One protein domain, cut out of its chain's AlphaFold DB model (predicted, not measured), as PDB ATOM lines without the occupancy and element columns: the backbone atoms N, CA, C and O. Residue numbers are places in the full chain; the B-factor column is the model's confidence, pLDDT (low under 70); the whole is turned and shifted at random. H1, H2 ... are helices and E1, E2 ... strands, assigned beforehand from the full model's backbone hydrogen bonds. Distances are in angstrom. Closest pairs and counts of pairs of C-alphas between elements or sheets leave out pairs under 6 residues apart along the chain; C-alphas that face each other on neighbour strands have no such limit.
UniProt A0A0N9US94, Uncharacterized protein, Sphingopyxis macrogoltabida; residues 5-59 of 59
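Overview. This is residues 5 to 59 of the 59 residues of an uncharacterized protein of Sphingopyxis macrogoltabida (UniProt A0A0N9US94). One strongly twisted sheet makes the body: strands E1 and E4 form one arm of a V, hairpin E2 and E3 the other, and E5 bridges them. The short helix H1 extends beyond the sheet at one end. The printed part has 55 residues, in the order H1 E1 E2 E3 E4 E5; across the mixed sheet the order is E1 E4 E5 E2 E3. The class is mostly strand, and the whole is compact, with a radius of gyration of the C-alphas of 11.1 A and spans of 32 by 23 by 16 A.

Along the chain. Find C-alpha 5 at (184.598, 188.871, 167.619), where H1, residues 5 to 10, begins its 9.0 A. Next read E1, residues 15 to 19, 13.0 A; E2, residues 23 to 29, 16.7 A; and E3, residues 32 to 38, 15.6 A. E4, residues 41 to 47, runs 19.4 A, and E5, residues 54 to 58, runs 13.6 A to C-alpha 58 at (186.348, 164.264, 156.512).

Arrangement. Look at edge strand E1: it is antiparallel to E4, with N 17 and O 43 at 2.8 A. E4 and E5 form a hairpin, N 44 and O 57 at 2.8 A. E5 is parallel to E2, N 56 and O 26 at 2.8 A. E2 and edge strand E3 form a hairpin, N 27 and O 34 at 2.8 A. The closest C-alphas of E1 and E3, Phe 19 and Ile 38, are 7.8 A apart. H1 is only just not on the sheet, with 4 pairs of C-alphas within 10 A. In H1, 1 of 2 O i to N i+4 pairs is within hydrogen-bond range.

Size, cuts and confidence. The two C-alphas farthest apart, Gln 5 and His 31, are 32.2 A from each other. The printed part has no cut and no long link. In this model, pLDDT is under 70 at residues 5 to 11.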
ATOM      1  N   GLN A   5     183.577 189.612 166.859       47.41
ATOM      2  CA  GLN A   5     184.598 188.871 167.619       47.41
ATOM      3  C   GLN A   5     184.355 187.352 167.669       47.41
ATOM      4  O   GLN A   5     185.317 186.594 167.579       47.41
ATOM      5  N   SER A   6     183.099 186.892 167.739       52.47
ATOM      6  CA  SER A   6     182.804 185.449 167.695       52.47
ATOM      7  C   SER A   6     183.131 184.822 166.343       52.47
ATOM      8  O   SER A   6     183.609 183.698 166.309       52.47
ATOM      9  N   VAL A   7     182.939 185.548 165.235       53.88
ATOM     10  CA  VAL A   7     183.175 185.026 163.875       53.88
ATOM     11  C   VAL A   7     184.645 184.659 163.657       53.88
ATOM     12  O   VAL A   7     184.937 183.679 162.976       53.88
ATOM     13  N   ASP A   8     185.572 185.411 164.256       56.16
ATOM     14  CA  ASP A   8     187.007 185.173 164.090       56.16
ATOM     15  C   ASP A   8     187.503 183.988 164.934       56.16
ATOM     16  O   ASP A   8     188.333 183.215 164.465       56.16
ATOM     17  N   GLN A   9     186.963 183.780 166.143       57.47
ATOM     18  CA  GLN A   9     187.291 182.601 166.958       57.47
ATOM     19  C   GLN A   9     186.727 181.308 166.356       57.47
ATOM     20  O   GLN A   9     187.469 180.336 166.217       57.47
ATOM     21  N   ASP A  10     185.469 181.329 165.912       60.47
ATOM     22  CA  ASP A  10     184.812 180.185 165.269       60.47
ATOM     23  C   ASP A  10     185.493 179.777 163.954       60.47
ATOM     24  O   ASP A  10     185.530 178.601 163.597       60.47
ATOM     25  N   ALA A  11     186.096 180.733 163.237       65.94
ATOM     26  CA  ALA A  11     186.815 180.450 161.996       65.94
ATOM     27  C   ALA A  11     188.053 179.559 162.204       65.94
ATOM     28  O   ALA A  11     188.500 178.903 161.255       65.94
ATOM     29  N   PHE A  12     188.631 179.534 163.409       72.25
ATOM     30  CA  PHE A  12     189.761 178.660 163.738       72.25
ATOM     31  C   PHE A  12     189.328 177.277 164.233       72.25
ATOM     32  O   PHE A  12     190.144 176.346 164.205       72.25
ATOM     33  N   ASP A  13     188.070 177.135 164.640       82.31
ATOM     34  CA  ASP A  13     187.484 175.865 165.035       82.31
ATOM     35  C   ASP A  13     186.990 175.055 163.831       82.31
ATOM     36  O   ASP A  13     186.865 175.535 162.703       82.31
ATOM     37  N   TRP A  14     186.807 173.751 164.052       85.62
ATOM     38  CA  TRP A  14     186.312 172.849 163.016       85.62
ATOM     39  C   TRP A  14     184.803 173.009 162.860       85.62
ATOM     40  O   TRP A  14     184.037 172.512 163.682       85.62
ATOM     41  N   GLN A  15     184.382 173.625 161.761       88.44
ATOM     42  CA  GLN A  15     182.977 173.827 161.431       88.44
ATOM     43  C   GLN A  15     182.478 172.765 160.441       88.44
ATOM     44  O   GLN A  15     183.181 172.451 159.476       88.44
ATOM     45  N   PRO A  16     181.281 172.184 160.635       89.50
ATOM     46  CA  PRO A  16     180.714 171.219 159.697       89.50
ATOM     47  C   PRO A  16     180.322 171.894 158.380       89.50
ATOM     48  O   PRO A  16     179.693 172.946 158.358       89.50
ATOM     49  N   CYS A  17     180.674 171.264 157.263       87.56
ATOM     50  CA  CYS A  17     180.334 171.703 155.916       87.56
ATOM     51  C   CYS A  17     179.995 170.490 155.044       87.56
ATOM     52  O   CYS A  17     180.550 169.405 155.213       87.56
ATOM     53  N   SER A  18     179.076 170.660 154.100       89.38
ATOM     54  CA  SER A  18     178.737 169.622 153.132       89.38
ATOM     55  C   SER A  18     179.037 170.112 151.724       89.38
ATOM     56  O   SER A  18     178.721 171.242 151.354       89.38
ATOM     57  N   PHE A  19     179.683 169.256 150.940       85.62
ATOM     58  CA  PHE A  19     179.960 169.515 149.535       85.62
ATOM     59  C   PHE A  19     179.032 168.659 148.689       85.62
ATOM     60  O   PHE A  19     178.962 167.449 148.878       85.62
ATOM     61  N   VAL A  20     178.338 169.289 147.746       88.25
ATOM     62  CA  VAL A  20     177.473 168.599 146.773       88.25
ATOM     63  C   VAL A  20     178.200 168.371 145.447       88.25
ATOM     64  O   VAL A  20     177.903 167.431 144.720       88.25
ATOM     65  N   LEU A  21     179.189 169.217 145.155       88.25
ATOM     66  CA  LEU A  21     180.017 169.159 143.958       88.25
ATOM     67  C   LEU A  21     181.476 168.898 144.334       88.25
ATOM     68  O   LEU A  21     181.933 169.388 145.374       88.25
ATOM     69  N   PRO A  22     182.227 168.166 143.490       89.62
ATOM     70  CA  PRO A  22     183.647 167.984 143.708       89.62
ATOM     71  C   PRO A  22     184.365 169.336 143.646       89.62
ATOM     72  O   PRO A  22     184.177 170.117 142.713       89.62
ATOM     73  N   ARG A  23     185.209 169.618 144.642       88.00
ATOM     74  CA  ARG A  23     185.965 170.877 144.734       88.00
ATOM     75  C   ARG A  23     187.419 170.612 145.084       88.00
ATOM     76  O   ARG A  23     187.719 169.752 145.900       88.00
ATOM     77  N   VAL A  24     188.344 171.375 144.509       88.88
ATOM     78  CA  VAL A  24     189.756 171.325 144.912       88.88
ATOM     79  C   VAL A  24     189.939 172.107 146.213       88.88
ATOM     80  O   VAL A  24     189.565 173.278 146.293       88.88
ATOM     81  N   GLY A  25     190.513 171.470 147.235       89.00
ATOM     82  CA  GLY A  25     190.763 172.096 148.531       89.00
ATOM     83  C   GLY A  25     191.924 171.454 149.289       89.00
ATOM     84  O   GLY A  25     192.409 170.377 148.937       89.00
ATOM     85  N   LEU A  26     192.394 172.132 150.336       91.88
ATOM     86  CA  LEU A  26     193.476 171.636 151.182       91.88
ATOM     87  C   LEU A  26     192.913 170.626 152.190       91.88
ATOM     88  O   LEU A  26     192.245 171.016 153.140       91.88
ATOM     89  N   ILE A  27     193.160 169.331 152.001       90.12
ATOM     90  CA  ILE A  27     192.678 168.289 152.915       90.12
ATOM     91  C   ILE A  27     193.742 167.979 153.970       90.12
ATOM     92  O   ILE A  27     194.883 167.659 153.631       90.12
ATOM     93  N   LEU A  28     193.368 168.008 155.249       87.00
ATOM     94  CA  LEU A  28     194.203 167.531 156.345       87.00
ATOM     95  C   LEU A  28     194.200 166.006 156.380       87.00
ATOM     96  O   LEU A  28     193.166 165.375 156.595       87.00
ATOM     97  N   SER A  29     195.376 165.421 156.197       83.44
ATOM     98  CA  SER A  29     195.624 164.004 156.433       83.44
ATOM     99  C   SER A  29     196.582 163.831 157.612       83.44
ATOM    100  O   SER A  29     197.174 164.796 158.094       83.44
ATOM    101  N   ARG A  30     196.789 162.584 158.046       83.94
ATOM    102  CA  ARG A  30     197.770 162.226 159.088       83.94
ATOM    103  C   ARG A  30     199.203 162.665 158.759       83.94
ATOM    104  O   ARG A  30     199.991 162.919 159.653       83.94
ATOM    105  N   HIS A  31     199.514 162.776 157.466       86.69
ATOM    106  CA  HIS A  31     200.823 163.191 156.942       86.69
ATOM    107  C   HIS A  31     200.918 164.701 156.683       86.69
ATOM    108  O   HIS A  31     201.835 165.153 156.003       86.69
ATOM    109  N   GLY A  32     199.938 165.469 157.157       84.88
ATOM    110  CA  GLY A  32     199.840 166.904 156.933       84.88
ATOM    111  C   GLY A  32     198.799 167.301 155.880       84.88
ATOM    112  O   GLY A  32     198.081 166.455 155.329       84.88
ATOM    113  N   PRO A  33     198.672 168.614 155.632       86.44
ATOM    114  CA  PRO A  33     197.738 169.156 154.659       86.44
ATOM    115  C   PRO A  33     198.215 168.896 153.226       86.44
ATOM    116  O   PRO A  33     199.369 169.147 152.886       86.44
ATOM    117  N   ARG A  34     197.322 168.410 152.361       89.69
ATOM    118  CA  ARG A  34     197.581 168.231 150.927       89.69
ATOM    119  C   ARG A  34     196.408 168.730 150.102       89.69
ATOM    120  O   ARG A  34     195.262 168.392 150.387       89.69
ATOM    121  N   THR A  35     196.695 169.472 149.039       90.94
ATOM    122  CA  THR A  35     195.686 169.864 148.052       90.94
ATOM    123  C   THR A  35     195.174 168.623 147.327       90.94
ATOM    124  O   THR A  35     195.951 167.876 146.730       90.94
ATOM    125  N   ARG A  36     193.869 168.368 147.403       89.81
ATOM    126  CA  ARG A  36     193.211 167.238 146.741       89.81
ATOM    127  C   ARG A  36     191.781 167.625 146.362       89.81
ATOM    128  O   ARG A  36     191.202 168.554 146.918       89.81
ATOM    129  N   VAL A  37     191.207 166.890 145.417       90.25
ATOM    130  CA  VAL A  37     189.772 166.935 145.138       90.25
ATOM    131  C   VAL A  37     188.996 166.385 146.343       90.25
ATOM    132  O   VAL A  37     189.182 165.238 146.759       90.25
ATOM    133  N   ILE A  38     188.149 167.233 146.910       89.19
ATOM    134  CA  ILE A  38     187.126 166.929 147.906       89.19
ATOM    135  C   ILE A  38     185.933 166.384 147.128       89.19
ATOM    136  O   ILE A  38     185.347 167.103 146.323       89.19
ATOM    137  N   MET A  39     185.612 165.110 147.334       90.06
ATOM    138  CA  MET A  39     184.411 164.502 146.757       90.06
ATOM    139  C   MET A  39     183.162 164.966 147.517       90.06
ATOM    140  O   MET A  39     183.299 165.334 148.684       90.06
ATOM    141  N   PRO A  40     181.962 164.913 146.919       91.31
ATOM    142  CA  PRO A  40     180.725 165.230 147.624       91.31
ATOM    143  C   PRO A  40     180.574 164.427 148.925       91.31
ATOM    144  O   PRO A  40     180.922 163.245 148.971       91.31
ATOM    145  N   GLY A  41     180.096 165.065 149.991       89.94
ATOM    146  CA  GLY A  41     179.942 164.452 151.311       89.94
ATOM    147  C   GLY A  41     180.056 165.445 152.466       89.94
ATOM    148  O   GLY A  41     180.096 166.661 152.260       89.94
ATOM    149  N   HIS A  42     180.127 164.913 153.687       90.88
ATOM    150  CA  HIS A  42     180.273 165.692 154.917       90.88
ATOM    151  C   HIS A  42     181.744 165.868 155.294       90.88
ATOM    152  O   HIS A  42     182.522 164.913 155.363       90.88
ATOM    153  N   TYR A  43     182.116 167.112 155.552       90.94
ATOM    154  CA  TYR A  43     183.464 167.527 155.893       90.94
ATOM    155  C   TYR A  43     183.423 168.503 157.059       90.94
ATOM    156  O   TYR A  43     182.392 169.066 157.413       90.94
ATOM    157  N   LEU A  44     184.585 168.720 157.645       90.44
ATOM    158  CA  LEU A  44     184.827 169.774 158.607       90.44
ATOM    159  C   LEU A  44     185.839 170.730 157.992       90.44
ATOM    160  O   LEU A  44     186.828 170.295 157.399       90.44
ATOM    161  N   VAL A  45     185.584 172.023 158.111       89.50
ATOM    162  CA  VAL A  45     186.417 173.097 157.585       89.50
ATOM    163  C   VAL A  45     186.946 173.939 158.741       89.50
ATOM    164  O   VAL A  45     186.239 174.163 159.714       89.50
ATOM    165  N   ARG A  46     188.198 174.383 158.656       88.50
ATOM    166  CA  ARG A  46     188.775 175.372 159.577       88.50
ATOM    167  C   ARG A  46     189.762 176.270 158.857       88.50
ATOM    168  O   ARG A  46     190.376 175.845 157.872       88.50
ATOM    169  N   ARG A  47     190.016 177.465 159.372       86.75
ATOM    170  CA  ARG A  47     191.105 178.321 158.900       86.75
ATOM    171  C   ARG A  47     192.406 177.964 159.615       86.75
ATOM    172  O   ARG A  47     192.473 177.880 160.837       86.75
ATOM    173  N   SER A  48     193.470 177.741 158.852       82.62
ATOM    174  CA  SER A  48     194.801 177.536 159.418       82.62
ATOM    175  C   SER A  48     195.349 178.837 159.994       82.62
ATOM    176  O   SER A  48     195.418 179.839 159.284       82.62
ATOM    177  N   ARG A  49     195.818 178.801 161.247       79.44
ATOM    178  CA  ARG A  49     196.466 179.950 161.901       79.44
ATOM    179  C   ARG A  49     197.818 180.306 161.279       79.44
ATOM    180  O   ARG A  49     198.183 181.470 161.268       79.44
ATOM    181  N   THR A  50     198.548 179.316 160.767       79.56
ATOM    182  CA  THR A  50     199.900 179.505 160.212       79.56
ATOM    183  C   THR A  50     199.901 179.686 158.699       79.56
ATOM    184  O   THR A  50     200.642 180.508 158.181       79.56
ATOM    185  N   LEU A  51     199.063 178.930 157.981       77.88
ATOM    186  CA  LEU A  51     199.001 178.972 156.513       77.88
ATOM    187  C   LEU A  51     198.016 180.024 155.989       77.88
ATOM    188  O   LEU A  51     198.014 180.308 154.797       77.88
ATOM    189  N   GLY A  52     197.106 180.527 156.830       82.31
ATOM    190  CA  GLY A  52     196.029 181.435 156.416       82.31
ATOM    191  C   GLY A  52     194.989 180.813 155.471       82.31
ATOM    192  O   GLY A  52     194.025 181.482 155.105       82.31
ATOM    193  N   GLN A  53     195.159 179.542 155.090       85.38
ATOM    194  CA  GLN A  53     194.293 178.808 154.170       85.38
ATOM    195  C   GLN A  53     193.217 177.996 154.895       85.38
ATOM    196  O   GLN A  53     193.401 177.556 156.031       85.38
ATOM    197  N   TRP A  54     192.110 177.751 154.194       87.44
ATOM    198  CA  TRP A  54     191.051 176.851 154.637       87.44
ATOM    199  C   TRP A  54     191.475 175.393 154.480       87.44
ATOM    200  O   TRP A  54     191.884 174.962 153.400       87.44
ATOM    201  N   ILE A  55     191.357 174.646 155.569       90.62
ATOM    202  CA  ILE A  55     191.692 173.235 155.665       90.62
ATOM    203  C   ILE A  55     190.409 172.442 155.845       90.62
ATOM    204  O   ILE A  55     189.598 172.752 156.712       90.62
ATOM    205  N   TYR A  56     190.277 171.378 155.071       90.50
ATOM    206  CA  TYR A  56     189.153 170.460 155.099       90.50
ATOM    207  C   TYR A  56     189.589 169.124 155.699       90.50
ATOM    208  O   TYR A  56     190.682 168.639 155.428       90.50
ATOM    209  N   ARG A  57     188.744 168.477 156.492       88.31
ATOM    210  CA  ARG A  57     188.903 167.074 156.901       88.31
ATOM    211  C   ARG A  57     187.580 166.352 156.683       88.31
ATOM    212  O   ARG A  57     186.539 166.997 156.680       88.31
ATOM    213  N   ARG A  58     187.600 165.036 156.483       84.88
ATOM    214  CA  ARG A  58     186.348 164.264 156.512       84.88
ATOM    215  C   ARG A  58     185.816 164.253 157.949       84.88
ATOM    216  O   ARG A  58     186.634 164.216 158.873       84.88
ATOM    217  N   ALA A  59     184.499 164.396 158.097       78.56
ATOM    218  CA  ALA A  59     183.826 164.235 159.384       78.56
ATOM    219  C   ALA A  59     183.981 162.797 159.894       78.56
ATOM    220  O   ALA A  59     184.039 161.881 159.038       78.56
TER     221      ALA A  59